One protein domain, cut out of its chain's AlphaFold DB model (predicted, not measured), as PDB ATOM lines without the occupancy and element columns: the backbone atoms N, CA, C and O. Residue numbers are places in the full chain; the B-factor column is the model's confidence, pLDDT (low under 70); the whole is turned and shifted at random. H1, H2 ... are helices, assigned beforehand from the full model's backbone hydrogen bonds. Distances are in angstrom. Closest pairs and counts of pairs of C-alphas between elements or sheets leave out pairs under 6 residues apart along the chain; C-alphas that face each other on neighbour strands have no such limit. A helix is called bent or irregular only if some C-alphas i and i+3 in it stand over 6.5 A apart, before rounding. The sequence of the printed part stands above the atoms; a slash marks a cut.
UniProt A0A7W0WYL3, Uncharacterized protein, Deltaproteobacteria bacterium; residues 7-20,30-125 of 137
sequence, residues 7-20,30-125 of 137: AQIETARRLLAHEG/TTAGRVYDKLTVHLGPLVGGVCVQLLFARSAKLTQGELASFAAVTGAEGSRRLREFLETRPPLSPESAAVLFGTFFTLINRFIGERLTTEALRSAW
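AT A GLANCE: This is residues 7 to 20 and 30 to 125 of the 137 residues of an uncharacterized protein of Deltaproteobacteria bacterium (UniProt A0A7W0WYL3). Seven helices pile up crosswise into a rounded body: H2 and H6 run nearly parallel and the same way, H1 and H3 each cross H6 at steep angles, H7 crosses H2 at a steep angle, and H1 meets H2 at a corner, with residues 16 to 20 of H1 at residues 31 to 35 of H2. H5 and the short H4 pack on the H3 side, H5 on parts of H2 and H3, H4 on residues 57 to 61 of H3. The printed part has 110 residues with seven named helices, H1 to H7 in order along the chain, and no named strand; the class is all helix, and the helix packing is mostly crossed. The whole is compact, with a radius of gyration of the C-alphas of 12.6 A and spans of 32 by 28 by 21 A.

IN THESE COORDINATES: H1 is residues 7 to 20, from C-alpha 7 at (-16.549, 26.317, 15.589), 19.7 A long. H2, residues 31 to 47, is 23.3 A long with a kink of 35 degrees near residue 41; it is irregular, but only just, with C-alphas 42 and 45 6.6 A apart. H3, residues 49 to 62, is 20.0 A long. H4 is residues 68 to 73, 9.4 A, and H5 residues 78 to 88, 15.8 A. H6, residues 94 to 112, is the longest at 26.5 A and begins at C-alpha 94 at (-13.847, 22.340, 0.505). H7, residues 114 to 124, is 15.2 A long and ends at C-alpha 124 at (-31.229, 31.542, 4.805).

HOW THE PARTS SIT: H2 and H3 are the hubs, touching four helices each. They touch each other at a steep tilt of 53 degrees, closest at the C-alphas of Thr 40 and Gly 49, 6.1 A. H2 and H6 are close but not clearly touching, the same way at a shallow tilt of 3 degrees, with C-alphas 32 and 97 closest at 7.0 A. H6 touches H1 at 59 degrees, steep, with Ile 9 and Gly 102 closest at 3.9 A between C-alphas. H6 touches H3 with residues 100 to 108 alone, the C-alphas of Ser 59 and Phe 104 closest at 5.1 A. H7 touches residues 38 to 43 of H2, the C-alphas of His 42 and Ala 120 closest at 5.7 A. H3 and H4 form a helical hairpin, with C-alphas 61 and 71 closest at 5.3 A. H5 touches H2, C-alphas 33 and 86 closest at 5.5 A, and H3 and H5 only just touch, with 3 pairs of C-alphas within 8 A. H5 and H6 are apart. Every O i to N i+4 pair is within hydrogen-bond range in H1, H3, H5, H6 and H7, against 11 of 13 in H2 and 1 of 2 in H4.

THE WHOLE: The C-alphas farthest apart, of Pro 90 and Arg 115, are 34.3 A apart. Residues 21 to 29 are cut out, and C-alphas 20 and 30 across the cut are 8.7 A apart. The links that are printed whole, H2 to H3 through H6 to H7, are tight. The mean pLDDT of the printed part is 78.9, and residues 64 to 92 are under 70.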
ATOM      1  N   ALA A   7     -15.133  26.672  15.643       85.69
ATOM      2  CA  ALA A   7     -16.549  26.317  15.589       85.69
ATOM      3  C   ALA A   7     -17.246  26.961  14.380       85.69
ATOM      4  O   ALA A   7     -18.117  26.349  13.759       85.69
ATOM      5  N   GLN A   8     -16.836  28.174  13.997       85.62
ATOM      6  CA  GLN A   8     -17.368  28.856  12.813       85.62
ATOM      7  C   GLN A   8     -16.871  28.215  11.515       85.62
ATOM      8  O   GLN A   8     -17.629  28.124  10.551       85.62
ATOM      9  N   ILE A   9     -15.631  27.716  11.491       86.56
ATOM     10  CA  ILE A   9     -15.104  26.937  10.359       86.56
ATOM     11  C   ILE A   9     -15.881  25.628  10.202       86.56
ATOM     12  O   ILE A   9     -16.275  25.285   9.090       86.56
ATOM     13  N   GLU A  10     -16.141  24.911  11.296       87.62
ATOM     14  CA  GLU A  10     -16.892  23.656  11.228       87.62
ATOM     15  C   GLU A  10     -18.353  23.883  10.818       87.62
ATOM     16  O   GLU A  10     -18.891  23.163   9.976       87.62
ATOM     17  N   THR A  11     -18.976  24.950  11.321       87.25
ATOM     18  CA  THR A  11     -20.315  25.369  10.884       87.25
ATOM     19  C   THR A  11     -20.330  25.660   9.381       87.25
ATOM     20  O   THR A  11     -21.189  25.154   8.660       87.25
ATOM     21  N   ALA A  12     -19.343  26.408   8.880       88.69
ATOM     22  CA  ALA A  12     -19.200  26.687   7.455       88.69
ATOM     23  C   ALA A  12     -18.971  25.416   6.622       88.69
ATOM     24  O   ALA A  12     -19.565  25.276   5.553       88.69
ATOM     25  N   ARG A  13     -18.168  24.464   7.113       89.06
ATOM     26  CA  ARG A  13     -17.949  23.164   6.461       89.06
ATOM     27  C   ARG A  13     -19.258  22.387   6.322       89.06
ATOM     28  O   ARG A  13     -19.585  21.941   5.222       89.06
ATOM     29  N   ARG A  14     -20.020  22.257   7.412       89.62
ATOM     30  CA  ARG A  14     -21.325  21.576   7.420       89.62
ATOM     31  C   ARG A  14     -22.319  22.266   6.486       89.62
ATOM     32  O   ARG A  14     -23.021  21.583   5.743       89.62
ATOM     33  N   LEU A  15     -22.338  23.599   6.471       88.00
ATOM     34  CA  LEU A  15     -23.215  24.384   5.604       88.00
ATOM     35  C   LEU A  15     -22.889  24.178   4.120       88.00
ATOM     36  O   LEU A  15     -23.784  23.933   3.314       88.00
ATOM     37  N   LEU A  16     -21.604  24.227   3.759       86.31
ATOM     38  CA  LEU A  16     -21.145  23.983   2.389       86.31
ATOM     39  C   LEU A  16     -21.470  22.557   1.931       86.31
ATOM     40  O   LEU A  16     -21.882  22.367   0.789       86.31
ATOM     41  N   ALA A  17     -21.332  21.561   2.809       86.94
ATOM     42  CA  ALA A  17     -21.725  20.185   2.510       86.94
ATOM     43  C   ALA A  17     -23.244  20.053   2.302       86.94
ATOM     44  O   ALA A  17     -23.676  19.407   1.348       86.94
ATOM     45  N   HIS A  18     -24.050  20.712   3.143       85.50
ATOM     46  CA  HIS A  18     -25.507  20.743   3.010       85.50
ATOM     47  C   HIS A  18     -25.950  21.401   1.693       85.50
ATOM     48  O   HIS A  18     -26.745  20.823   0.955       85.50
ATOM     49  N   GLU A  19     -25.386  22.561   1.343       85.31
ATOM     50  CA  GLU A  19     -25.686  23.257   0.082       85.31
ATOM     51  C   GLU A  19     -25.164  22.492  -1.150       85.31
ATOM     52  O   GLU A  19     -25.730  22.577  -2.244       85.31
ATOM     53  N   GLY A  20     -24.078  21.733  -0.988       83.00
ATOM     54  CA  GLY A  20     -23.559  20.829  -2.009       83.00
ATOM     55  C   GLY A  20     -24.509  19.663  -2.280       83.00
ATOM     56  O   GLY A  20     -24.783  19.364  -3.438       83.00
ATOM     57  N   THR A  30     -21.067  27.483  -8.625       78.81
ATOM     58  CA  THR A  30     -20.368  26.699  -7.599       78.81
ATOM     59  C   THR A  30     -21.136  26.717  -6.274       78.81
ATOM     60  O   THR A  30     -21.846  27.675  -5.960       78.81
ATOM     61  N   THR A  31     -20.979  25.678  -5.446       83.19
ATOM     62  CA  THR A  31     -21.593  25.628  -4.104       83.19
ATOM     63  C   THR A  31     -21.247  26.867  -3.273       83.19
ATOM     64  O   THR A  31     -22.118  27.444  -2.630       83.19
ATOM     65  N   ALA A  32     -19.995  27.331  -3.343       81.75
ATOM     66  CA  ALA A  32     -19.554  28.556  -2.679       81.75
ATOM     67  C   ALA A  32     -20.271  29.811  -3.213       81.75
ATOM     68  O   ALA A  32     -20.666  30.664  -2.419       81.75
ATOM     69  N   GLY A  33     -20.487  29.909  -4.531       82.50
ATOM     70  CA  GLY A  33     -21.269  30.987  -5.141       82.50
ATOM     71  C   GLY A  33     -22.710  31.024  -4.627       82.50
ATOM     72  O   GLY A  33     -23.177  32.077  -4.198       82.50
ATOM     73  N   ARG A  34     -23.384  29.866  -4.549       84.25
ATOM     74  CA  ARG A  34     -24.755  29.773  -4.007       84.25
ATOM     75  C   ARG A  34     -24.841  30.200  -2.542       84.25
ATOM     76  O   ARG A  34     -25.746  30.948  -2.174       84.25
ATOM     77  N   VAL A  35     -23.890  29.764  -1.709       87.44
ATOM     78  CA  VAL A  35     -23.825  30.193  -0.302       87.44
ATOM     79  C   VAL A  35     -23.619  31.705  -0.208       87.44
ATOM     80  O   VAL A  35     -24.318  32.367   0.557       87.44
ATOM     81  N   TYR A  36     -22.710  32.274  -1.001       86.81
ATOM     82  CA  TYR A  36     -22.459  33.715  -1.013       86.81
ATOM     83  C   TYR A  36     -23.685  34.538  -1.452       86.81
ATOM     84  O   TYR A  36     -24.010  35.547  -0.817       86.81
ATOM     85  N   ASP A  37     -24.397  34.091  -2.488       86.19
ATOM     86  CA  ASP A  37     -25.609  34.753  -2.978       86.19
ATOM     87  C   ASP A  37     -26.705  34.748  -1.894       86.19
ATOM     88  O   ASP A  37     -27.250  35.804  -1.564       86.19
ATOM     89  N   LYS A  38     -26.956  33.600  -1.242       89.12
ATOM     90  CA  LYS A  38     -27.894  33.511  -0.105       89.12
ATOM     91  C   LYS A  38     -27.494  34.436   1.046       89.12
ATOM     92  O   LYS A  38     -28.328  35.181   1.559       89.12
ATOM     93  N   LEU A  39     -26.217  34.455   1.428       88.38
ATOM     94  CA  LEU A  39     -25.733  35.356   2.478       88.38
ATOM     95  C   LEU A  39     -25.970  36.823   2.121       88.38
ATOM     96  O   LEU A  39     -26.381  37.599   2.978       88.38
ATOM     97  N   THR A  40     -25.758  37.206   0.865       87.19
ATOM     98  CA  THR A  40     -25.990  38.581   0.411       87.19
ATOM     99  C   THR A  40     -27.470  38.956   0.478       87.19
ATOM    100  O   THR A  40     -27.788  40.061   0.917       87.19
ATOM    101  N   VAL A  41     -28.377  38.038   0.125       90.31
ATOM    102  CA  VAL A  41     -29.833  38.248   0.223       90.31
ATOM    103  C   VAL A  41     -30.285  38.445   1.672       90.31
ATOM    104  O   VAL A  41     -31.077  39.345   1.943       90.31
ATOM    105  N   HIS A  42     -29.771  37.649   2.613       89.44
ATOM    106  CA  HIS A  42     -30.239  37.678   4.005       89.44
ATOM    107  C   HIS A  42     -29.500  38.685   4.899       89.44
ATOM    108  O   HIS A  42     -30.100  39.250   5.810       89.44
ATOM    109  N   LEU A  43     -28.219  38.960   4.640       87.88
ATOM    110  CA  LEU A  43     -27.437  39.948   5.395       87.88
ATOM    111  C   LEU A  43     -27.509  41.348   4.779       87.88
ATOM    112  O   LEU A  43     -27.366  42.338   5.495       87.88
ATOM    113  N   GLY A  44     -27.751  41.455   3.470       88.62
ATOM    114  CA  GLY A  44     -27.850  42.727   2.754       88.62
ATOM    115  C   GLY A  44     -28.829  43.725   3.386       88.62
ATOM    116  O   GLY A  44     -28.439  44.875   3.571       88.62
ATOM    117  N   PRO A  45     -30.047  43.322   3.791       90.50
ATOM    118  CA  PRO A  45     -30.985  44.209   4.483       90.50
ATOM    119  C   PRO A  45     -30.522  44.676   5.872       90.50
ATOM    120  O   PRO A  45     -30.978  45.713   6.341       90.50
ATOM    121  N   LEU A  46     -29.633  43.927   6.536       88.38
ATOM    122  CA  LEU A  46     -29.169  44.227   7.897       88.38
ATOM    123  C   LEU A  46     -27.958  45.164   7.916       88.38
ATOM    124  O   LEU A  46     -27.871  46.039   8.770       88.38
ATOM    125  N   VAL A  47     -27.009  44.960   6.998       86.12
ATOM    126  CA  VAL A  47     -25.726  45.692   6.990       86.12
ATOM    127  C   VAL A  47     -25.448  46.445   5.694       86.12
ATOM    128  O   VAL A  47     -24.497  47.216   5.626       86.12
ATOM    129  N   GLY A  48     -26.252  46.232   4.657       86.94
ATOM    130  CA  GLY A  48     -25.995  46.699   3.300       86.94
ATOM    131  C   GLY A  48     -25.139  45.714   2.498       86.94
ATOM    132  O   GLY A  48     -24.151  45.163   2.987       86.94
ATOM    133  N   GLY A  49     -25.480  45.520   1.220       83.31
ATOM    134  CA  GLY A  49     -24.758  44.597   0.330       83.31
ATOM    135  C   GLY A  49     -23.267  44.930   0.171       83.31
ATOM    136  O   GLY A  49     -22.441  44.026   0.064       83.31
ATOM    137  N   VAL A  50     -22.901  46.215   0.237       83.00
ATOM    138  CA  VAL A  50     -21.496  46.664   0.199       83.00
ATOM    139  C   VAL A  50     -20.730  46.207   1.445       83.00
ATOM    140  O   VAL A  50     -19.602  45.734   1.330       83.00
ATOM    141  N   CYS A  51     -21.335  46.264   2.637       84.81
ATOM    142  CA  CYS A  51     -20.700  45.756   3.855       84.81
ATOM    143  C   CYS A  51     -20.489  44.243   3.800       84.81
ATOM    144  O   CYS A  51     -19.413  43.778   4.174       84.81
ATOM    145  N   VAL A  52     -21.462  43.478   3.291       86.62
ATOM    146  CA  VAL A  52     -21.304  42.025   3.094       86.62
ATOM    147  C   VAL A  52     -20.092  41.736   2.204       86.62
ATOM    148  O   VAL A  52     -19.239  40.925   2.562       86.62
ATOM    149  N   GLN A  53     -19.963  42.453   1.084       82.81
ATOM    150  CA  GLN A  53     -18.823  42.331   0.170       82.81
ATOM    151  C   GLN A  53     -17.492  42.667   0.847       82.81
ATOM    152  O   GLN A  53     -16.540  41.900   0.735       82.81
ATOM    153  N   LEU A  54     -17.419  43.783   1.577       83.31
ATOM    154  CA  LEU A  54     -16.196  44.209   2.258       83.31
ATOM    155  C   LEU A  54     -15.771  43.226   3.354       83.31
ATOM    156  O   LEU A  54     -14.581  42.936   3.496       83.31
ATOM    157  N   LEU A  55     -16.725  42.683   4.113       86.94
ATOM    158  CA  LEU A  55     -16.447  41.672   5.131       86.94
ATOM    159  C   LEU A  55     -15.982  40.354   4.507       86.94
ATOM    160  O   LEU A  55     -15.071  39.727   5.043       86.94
ATOM    161  N   PHE A  56     -16.535  39.964   3.358       85.94
ATOM    162  CA  PHE A  56     -16.107  38.767   2.630       85.94
ATOM    163  C   PHE A  56     -14.733  38.942   1.959       85.94
ATOM    164  O   PHE A  56     -13.871  38.067   2.002       85.94
ATOM    165  N   ALA A  57     -14.457  40.123   1.408       80.44
ATOM    166  CA  ALA A  57     -13.124  40.493   0.939       80.44
ATOM    167  C   ALA A  57     -12.097  40.445   2.080       80.44
ATOM    168  O   ALA A  57     -10.970  39.969   1.918       80.44
ATOM    169  N   ARG A  58     -12.497  40.928   3.261       81.94
ATOM    170  CA  ARG A  58     -11.678  40.882   4.469       81.94
ATOM    171  C   ARG A  58     -11.469  39.453   4.961       81.94
ATOM    172  O   ARG A  58     -10.352  39.154   5.366       81.94
ATOM    173  N   SER A  59     -12.475  38.580   4.924       85.06
ATOM    174  CA  SER A  59     -12.287  37.180   5.322       85.06
ATOM    175  C   SER A  59     -11.261  36.499   4.424       85.06
ATOM    176  O   SER A  59     -10.299  35.944   4.941       85.06
ATOM    177  N   ALA A  60     -11.348  36.678   3.107       80.12
ATOM    178  CA  ALA A  60     -10.353  36.146   2.178       80.12
ATOM    179  C   ALA A  60      -8.941  36.713   2.383       80.12
ATOM    180  O   ALA A  60      -7.953  35.989   2.255       80.12
ATOM    181  N   LYS A  61      -8.832  38.001   2.739       77.69
ATOM    182  CA  LYS A  61      -7.557  38.618   3.138       77.69
ATOM    183  C   LYS A  61      -6.963  37.991   4.395       77.69
ATOM    184  O   LYS A  61      -5.750  38.011   4.535       77.69
ATOM    185  N   LEU A  62      -7.786  37.499   5.318       80.06
ATOM    186  CA  LEU A  62      -7.330  36.928   6.589       80.06
ATOM    187  C   LEU A  62      -6.977  35.446   6.484       80.06
ATOM    188  O   LEU A  62      -6.135  34.973   7.238       80.06
ATOM    189  N   THR A  63      -7.564  34.727   5.538       75.50
ATOM    190  CA  THR A  63      -7.302  33.304   5.305       75.50
ATOM    191  C   THR A  63      -6.090  33.080   4.392       75.50
ATOM    192  O   THR A  63      -6.136  32.204   3.533       75.50
ATOM    193  N   GLN A  64      -5.044  33.917   4.507       61.09
ATOM    194  CA  GLN A  64      -3.940  34.002   3.536       61.09
ATOM    195  C   GLN A  64      -3.368  32.624   3.156       61.09
ATOM    196  O   GLN A  64      -2.977  31.832   4.006       61.09
ATOM    197  N   GLY A  65      -3.344  32.394   1.839       64.94
ATOM    198  CA  GLY A  65      -3.072  31.156   1.108       64.94
ATOM    199  C   GLY A  65      -3.440  31.392  -0.371       64.94
ATOM    200  O   GLY A  65      -3.208  32.487  -0.888       64.94
ATOM    201  N   GLU A  66      -4.115  30.444  -1.036       52.59
ATOM    202  CA  GLU A  66      -4.568  30.523  -2.451       52.59
ATOM    203  C   GLU A  66      -5.453  31.743  -2.817       52.59
ATOM    204  O   GLU A  66      -5.691  32.035  -3.996       52.59
ATOM    205  N   LEU A  67      -5.927  32.476  -1.807       55.59
ATOM    206  CA  LEU A  67      -6.835  33.619  -1.897       55.59
ATOM    207  C   LEU A  67      -6.122  34.986  -1.862       55.59
ATOM    208  O   LEU A  67      -6.778  36.023  -1.877       55.59
ATOM    209  N   ALA A  68      -4.785  35.048  -1.883       55.06
ATOM    210  CA  ALA A  68      -4.081  36.333  -2.015       55.06
ATOM    211  C   ALA A  68      -4.489  37.098  -3.297       55.06
ATOM    212  O   ALA A  68      -4.630  38.319  -3.282       55.06
ATOM    213  N   SER A  69      -4.790  36.378  -4.386       55.59
ATOM    214  CA  SER A  69      -5.354  36.953  -5.619       55.59
ATOM    215  C   SER A  69      -6.791  37.475  -5.437       55.59
ATOM    216  O   SER A  69      -7.187  38.427  -6.101       55.59
ATOM    217  N   PHE A  70      -7.563  36.902  -4.510       55.50
ATOM    218  CA  PHE A  70      -8.946  37.291  -4.186       55.50
ATOM    219  C   PHE A  70      -9.011  38.660  -3.487       55.50
ATOM    220  O   PHE A  70      -9.880  39.493  -3.751       55.50
ATOM    221  N   ALA A  71      -8.037  38.922  -2.614       55.94
ATOM    222  CA  ALA A  71      -7.873  40.189  -1.907       55.94
ATOM    223  C   ALA A  71      -7.592  41.386  -2.835       55.94
ATOM    224  O   ALA A  71      -7.904  42.523  -2.473       55.94
ATOM    225  N   ALA A  72      -6.986  41.130  -3.999       54.56
ATOM    226  CA  ALA A  72      -6.659  42.142  -5.000       54.56
ATOM    227  C   ALA A  72      -7.867  42.497  -5.888       54.56
ATOM    228  O   ALA A  72      -8.054  43.662  -6.228       54.56
ATOM    229  N   VAL A  73      -8.729  41.521  -6.204       54.78
ATOM    230  CA  VAL A  73      -9.934  41.714  -7.040       54.78
ATOM    231  C   VAL A  73     -10.992  42.579  -6.342       54.78
ATOM    232  O   VAL A  73     -11.715  43.337  -6.983       54.78
ATOM    233  N   THR A  74     -11.052  42.514  -5.015       54.78
ATOM    234  CA  THR A  74     -12.085  43.163  -4.194       54.78
ATOM    235  C   THR A  74     -11.821  44.639  -3.878       54.78
ATOM    236  O   THR A  74     -12.703  45.311  -3.353       54.78
ATOM    237  N   GLY A  75     -10.627  45.159  -4.188       52.12
ATOM    238  CA  GLY A  75     -10.235  46.537  -3.862       52.12
ATOM    239  C   GLY A  75     -10.724  47.614  -4.836       52.12
ATOM    240  O   GLY A  75     -10.683  48.784  -4.470       52.12
ATOM    241  N   ALA A  76     -11.166  47.244  -6.044       46.62
ATOM    242  CA  ALA A  76     -11.458  48.213  -7.106       46.62
ATOM    243  C   ALA A  76     -12.835  48.050  -7.780       46.62
ATOM    244  O   ALA A  76     -13.385  49.051  -8.214       46.62
ATOM    245  N   GLU A  77     -13.419  46.842  -7.851       47.81
ATOM    246  CA  GLU A  77     -14.538  46.593  -8.777       47.81
ATOM    247  C   GLU A  77     -15.553  45.532  -8.278       47.81
ATOM    248  O   GLU A  77     -15.704  44.473  -8.876       47.81
ATOM    249  N   GLY A  78     -16.250  45.816  -7.170       55.88
ATOM    250  CA  GLY A  78     -17.615  45.333  -6.860       55.88
ATOM    251  C   GLY A  78     -17.927  43.823  -6.718       55.88
ATOM    252  O   GLY A  78     -17.163  42.924  -7.070       55.88
ATOM    253  N   SER A  79     -19.143  43.537  -6.223       55.72
ATOM    254  CA  SER A  79     -19.740  42.190  -6.086       55.72
ATOM    255  C   SER A  79     -19.672  41.335  -7.342       55.72
ATOM    256  O   SER A  79     -19.613  40.113  -7.235       55.72
ATOM    257  N   ARG A  80     -19.714  41.948  -8.530       60.91
ATOM    258  CA  ARG A  80     -19.785  41.201  -9.786       60.91
ATOM    259  C   ARG A  80     -18.495  40.439 -10.065       60.91
ATOM    260  O   ARG A  80     -18.567  39.251 -10.348       60.91
ATOM    261  N   ARG A  81     -17.325  41.064  -9.880       64.31
ATOM    262  CA  ARG A  81     -16.042  40.357 -10.023       64.31
ATOM    263  C   ARG A  81     -15.811  39.343  -8.913       64.31
ATOM    264  O   ARG A  81     -15.171  38.327  -9.145       64.31
ATOM    265  N   LEU A  82     -16.332  39.607  -7.715       65.50
ATOM    266  CA  LEU A  82     -16.282  38.662  -6.599       65.50
ATOM    267  C   LEU A  82     -17.077  37.388  -6.909       65.50
ATOM    268  O   LEU A  82     -16.589  36.282  -6.688       65.50
ATOM    269  N   ARG A  83     -18.275  37.554  -7.472       65.31
ATOM    270  CA  ARG A  83     -19.130  36.463  -7.943       65.31
ATOM    271  C   ARG A  83     -18.490  35.714  -9.106       65.31
ATOM    272  O   ARG A  83     -18.314  34.506  -9.015       65.31
ATOM    273  N   GLU A  84     -18.042  36.440 -10.128       67.06
ATOM    274  CA  GLU A  84     -17.306  35.876 -11.264       67.06
ATOM    275  C   GLU A  84     -16.077  35.091 -10.776       67.06
ATOM    276  O   GLU A  84     -15.815  34.005 -11.276       67.06
ATOM    277  N   PHE A  85     -15.356  35.553  -9.749       67.94
ATOM    278  CA  PHE A  85     -14.212  34.829  -9.184       67.94
ATOM    279  C   PHE A  85     -14.612  33.510  -8.505       67.94
ATOM    280  O   PHE A  85     -13.917  32.507  -8.664       67.94
ATOM    281  N   LEU A  86     -15.723  33.495  -7.759       67.06
ATOM    282  CA  LEU A  86     -16.266  32.273  -7.150       67.06
ATOM    283  C   LEU A  86     -16.793  31.276  -8.197       67.06
ATOM    284  O   LEU A  86     -16.896  30.086  -7.896       67.06
ATOM    285  N   GLU A  87     -17.124  31.749  -9.400       66.56
ATOM    286  CA  GLU A  87     -17.643  30.939 -10.511       66.56
ATOM    287  C   GLU A  87     -16.558  30.476 -11.505       66.56
ATOM    288  O   GLU A  87     -16.679  29.388 -12.060       66.56
ATOM    289  N   THR A  88     -15.498  31.264 -11.737       57.84
ATOM    290  CA  THR A  88     -14.542  31.053 -12.852       57.84
ATOM    291  C   THR A  88     -13.213  30.401 -12.476       57.84
ATOM    292  O   THR A  88     -12.547  29.846 -13.353       57.84
ATOM    293  N   ARG A  89     -12.777  30.454 -11.211       57.62
ATOM    294  CA  ARG A  89     -11.548  29.757 -10.789       57.62
ATOM    295  C   ARG A  89     -11.803  28.255 -10.588       57.62
ATOM    296  O   ARG A  89     -12.953  27.863 -10.387       57.62
ATOM    297  N   PRO A  90     -10.752  27.403 -10.596       58.56
ATOM    298  CA  PRO A  90     -10.903  26.023 -10.152       58.56
ATOM    299  C   PRO A  90     -11.587  26.005  -8.779       58.56
ATOM    300  O   PRO A  90     -11.336  26.905  -7.967       58.56
ATOM    301  N   PRO A  91     -12.480  25.030  -8.539       62.03
ATOM    302  CA  PRO A  91     -13.282  24.989  -7.330       62.03
ATOM    303  C   PRO A  91     -12.353  25.070  -6.124       62.03
ATOM    304  O   PRO A  91     -11.433  24.261  -5.994       62.03
ATOM    305  N   LEU A  92     -12.579  26.073  -5.267       67.38
ATOM    306  CA  LEU A  92     -11.887  26.164  -3.985       67.38
ATOM    307  C   LEU A  92     -11.988  24.806  -3.297       67.38
ATOM    308  O   LEU A  92     -13.071  24.208  -3.280       67.38
ATOM    309  N   SER A  93     -10.882  24.336  -2.720       78.06
ATOM    310  CA  SER A  93     -10.943  23.121  -1.916       78.06
ATOM    311  C   SER A  93     -12.032  23.298  -0.842       78.06
ATOM    312  O   SER A  93     -12.210  24.409  -0.320       78.06
ATOM    313  N   PRO A  94     -12.786  22.242  -0.497       78.81
ATOM    314  CA  PRO A  94     -13.847  22.340   0.505       78.81
ATOM    315  C   PRO A  94     -13.317  22.854   1.852       78.81
ATOM    316  O   PRO A  94     -14.030  23.544   2.578       78.81
ATOM    317  N   GLU A  95     -12.050  22.579   2.161       82.50
ATOM    318  CA  GLU A  95     -11.366  23.100   3.340       82.50
ATOM    319  C   GLU A  95     -11.092  24.606   3.236       82.50
ATOM    320  O   GLU A  95     -11.441  25.356   4.146       82.50
ATOM    321  N   SER A  96     -10.553  25.078   2.111       81.25
ATOM    322  CA  SER A  96     -10.319  26.508   1.877       81.25
ATOM    323  C   SER A  96     -11.625  27.305   1.880       81.25
ATOM    324  O   SER A  96     -11.674  28.406   2.427       81.25
ATOM    325  N   ALA A  97     -12.702  26.740   1.324       82.88
ATOM    326  CA  ALA A  97     -14.033  27.330   1.382       82.88
ATOM    327  C   ALA A  97     -14.562  27.384   2.827       82.88
ATOM    328  O   ALA A  97     -15.011  28.439   3.270       82.88
ATOM    329  N   ALA A  98     -14.453  26.294   3.594       87.75
ATOM    330  CA  ALA A  98     -14.870  26.275   4.996       87.75
ATOM    331  C   ALA A  98     -14.119  27.315   5.839       87.75
ATOM    332  O   ALA A  98     -14.728  28.027   6.636       87.75
ATOM    333  N   VAL A  99     -12.810  27.459   5.622       87.75
ATOM    334  CA  VAL A  99     -11.993  28.466   6.303       87.75
ATOM    335  C   VAL A  99     -12.432  29.882   5.907       87.75
ATOM    336  O   VAL A  99     -12.668  30.704   6.789       87.75
ATOM    337  N   LEU A 100     -12.644  30.158   4.614       86.75
ATOM    338  CA  LEU A 100     -13.126  31.455   4.115       86.75
ATOM    339  C   LEU A 100     -14.473  31.867   4.729       86.75
ATOM    340  O   LEU A 100     -14.611  32.981   5.250       86.75
ATOM    341  N   PHE A 101     -15.466  30.980   4.669       89.06
ATOM    342  CA  PHE A 101     -16.805  31.247   5.195       89.06
ATOM    343  C   PHE A 101     -16.821  31.269   6.729       89.06
ATOM    344  O   PHE A 101     -17.479  32.128   7.310       89.06
ATOM    345  N   GLY A 102     -16.033  30.431   7.405       89.94
ATOM    346  CA  GLY A 102     -15.896  30.464   8.864       89.94
ATOM    347  C   GLY A 102     -15.263  31.762   9.371       89.94
ATOM    348  O   GLY A 102     -15.718  32.351  10.359       89.94
ATOM    349  N   THR A 103     -14.258  32.285   8.664       89.69
ATOM    350  CA  THR A 103     -13.708  33.617   8.950       89.69
ATOM    351  C   THR A 103     -14.742  34.708   8.697       89.69
ATOM    352  O   THR A 103     -14.859  35.629   9.504       89.69
ATOM    353  N   PHE A 104     -15.525  34.609   7.620       90.12
ATOM    354  CA  PHE A 104     -16.619  35.545   7.359       90.12
ATOM    355  C   PHE A 104     -17.662  35.537   8.487       90.12
ATOM    356  O   PHE A 104     -18.006  36.605   8.991       90.12
ATOM    357  N   PHE A 105     -18.089  34.361   8.959       90.31
ATOM    358  CA  PHE A 105     -19.011  34.232  10.093       90.31
ATOM    359  C   PHE A 105     -18.436  34.819  11.382       90.31
ATOM    360  O   PHE A 105     -19.120  35.541  12.104       90.31
ATOM    361  N   THR A 106     -17.141  34.618  11.627       89.75
ATOM    362  CA  THR A 106     -16.449  35.264  12.751       89.75
ATOM    363  C   THR A 106     -16.495  36.795  12.640       89.75
ATOM    364  O   THR A 106     -16.722  37.486  13.635       89.75
ATOM    365  N   LEU A 107     -16.290  37.348  11.439       90.12
ATOM    366  CA  LEU A 107     -16.310  38.794  11.210       90.12
ATOM    367  C   LEU A 107     -17.713  39.389  11.345       90.12
ATOM    368  O   LEU A 107     -17.865  40.409  12.016       90.12
ATOM    369  N   ILE A 108     -18.733  38.767  10.751       89.38
ATOM    370  CA  ILE A 108     -20.110  39.267  10.830       89.38
ATOM    371  C   ILE A 108     -20.660  39.138  12.260       89.38
ATOM    372  O   ILE A 108     -21.250  40.094  12.755       89.38
ATOM    373  N   ASN A 109     -20.337  38.058  12.992       89.88
ATOM    374  CA  ASN A 109     -20.656  37.924  14.421       89.88
ATOM    375  C   ASN A 109     -20.084  39.068  15.255       89.88
ATOM    376  O   ASN A 109     -20.744  39.553  16.167       89.88
ATOM    377  N   ARG A 110     -18.869  39.527  14.946       88.75
ATOM    378  CA  ARG A 110     -18.272  40.681  15.632       88.75
ATOM    379  C   ARG A 110     -18.872  42.015  15.193       88.75
ATOM    380  O   ARG A 110     -18.825  42.964  15.964       88.75
ATOM    381  N   PHE A 111     -19.388  42.099  13.970       88.44
ATOM    382  CA  PHE A 111     -19.895  43.341  13.397       88.44
ATOM    383  C   PHE A 111     -21.338  43.647  13.821       88.44
ATOM    384  O   PHE A 111     -21.611  44.765  14.244       88.44
ATOM    385  N   ILE A 112     -22.244  42.664  13.749       89.50
ATOM    386  CA  ILE A 112     -23.667  42.828  14.119       89.50
ATOM    387  C   ILE A 112     -24.092  42.039  15.358       89.50
ATOM    388  O   ILE A 112     -25.226  42.165  15.813       89.50
ATOM    389  N   GLY A 113     -23.198  41.233  15.925       89.75
ATOM    390  CA  GLY A 113     -23.511  40.357  17.047       89.75
ATOM    391  C   GLY A 113     -24.011  38.977  16.608       89.75
ATOM    392  O   GLY A 113     -24.688  38.812  15.595       89.75
ATOM    393  N   GLU A 114     -23.707  37.975  17.430       86.19
ATOM    394  CA  GLU A 114     -24.026  36.560  17.195       86.19
ATOM    395  C   GLU A 114     -25.526  36.293  17.017       86.19
ATOM    396  O   GLU A 114     -25.921  35.465  16.195       86.19
ATOM    397  N   ARG A 115     -26.379  37.030  17.741       86.50
ATOM    398  CA  ARG A 115     -27.832  36.843  17.678       86.50
ATOM    399  C   ARG A 115     -28.387  37.194  16.298       86.50
ATOM    400  O   ARG A 115     -29.150  36.415  15.740       86.50
ATOM    401  N   LEU A 116     -27.984  38.336  15.732       86.94
ATOM    402  CA  LEU A 116     -28.450  38.761  14.409       86.94
ATOM    403  C   LEU A 116     -27.883  37.877  13.300       86.94
ATOM    404  O   LEU A 116     -28.617  37.513  12.383       86.94
ATOM    405  N   THR A 117     -26.616  37.476  13.406       86.38
ATOM    406  CA  THR A 117     -26.041  36.525  12.452       86.38
ATOM    407  C   THR A 117     -26.784  35.193  12.474       86.38
ATOM    408  O   THR A 117     -27.130  34.677  11.416       86.38
ATOM    409  N   THR A 118     -27.065  34.643  13.657       86.38
ATOM    410  CA  THR A 118     -27.759  33.353  13.790       86.38
ATOM    411  C   THR A 118     -29.161  33.409  13.190       86.38
ATOM    412  O   THR A 118     -29.536  32.505  12.448       86.38
ATOM    413  N   GLU A 119     -29.918  34.480  13.441       87.62
ATOM    414  CA  GLU A 119     -31.244  34.663  12.835       87.62
ATOM    415  C   GLU A 119     -31.169  34.803  11.307       87.62
ATOM    416  O   GLU A 119     -31.975  34.205  10.590       87.62
ATOM    417  N   ALA A 120     -30.178  35.531  10.783       87.69
ATOM    418  CA  ALA A 120     -29.983  35.666   9.340       87.69
ATOM    419  C   ALA A 120     -29.613  34.326   8.682       87.69
ATOM    420  O   ALA A 120     -30.148  33.988   7.626       87.69
ATOM    421  N   LEU A 121     -28.745  33.537   9.320       86.50
ATOM    422  CA  LEU A 121     -28.345  32.218   8.829       86.50
ATOM    423  C   LEU A 121     -29.487  31.202   8.923       86.50
ATOM    424  O   LEU A 121     -29.711  30.468   7.966       86.50
ATOM    425  N   ARG A 122     -30.276  31.214  10.006       87.56
ATOM    426  CA  ARG A 122     -31.499  30.400  10.118       87.56
ATOM    427  C   ARG A 122     -32.526  30.782   9.053       87.56
ATOM    428  O   ARG A 122     -33.170  29.907   8.489       87.56
ATOM    429  N   SER A 123     -32.664  32.071   8.748       87.31
ATOM    430  CA  SER A 123     -33.568  32.536   7.688       87.31
ATOM    431  C   SER A 123     -33.123  32.059   6.302       87.31
ATOM    432  O   SER A 123     -33.963  31.725   5.471       87.31
ATOM    433  N   ALA A 124     -31.812  32.007   6.062       86.44
ATOM    434  CA  ALA A 124     -31.229  31.542   4.805       86.44
ATOM    435  C   ALA A 124     -31.240  30.011   4.656       86.44
ATOM    436  O   ALA A 124     -31.380  29.495   3.543       86.44
ATOM    437  N   TRP A 125     -31.131  29.283   5.771       87.44
ATOM    438  CA  TRP A 125     -31.193  27.823   5.817       87.44
ATOM    439  C   TRP A 125     -32.074  27.321   6.973       87.44
ATOM    440  O   TRP A 125     -31.556  26.826   7.974       87.44
TER     441      TRP A 125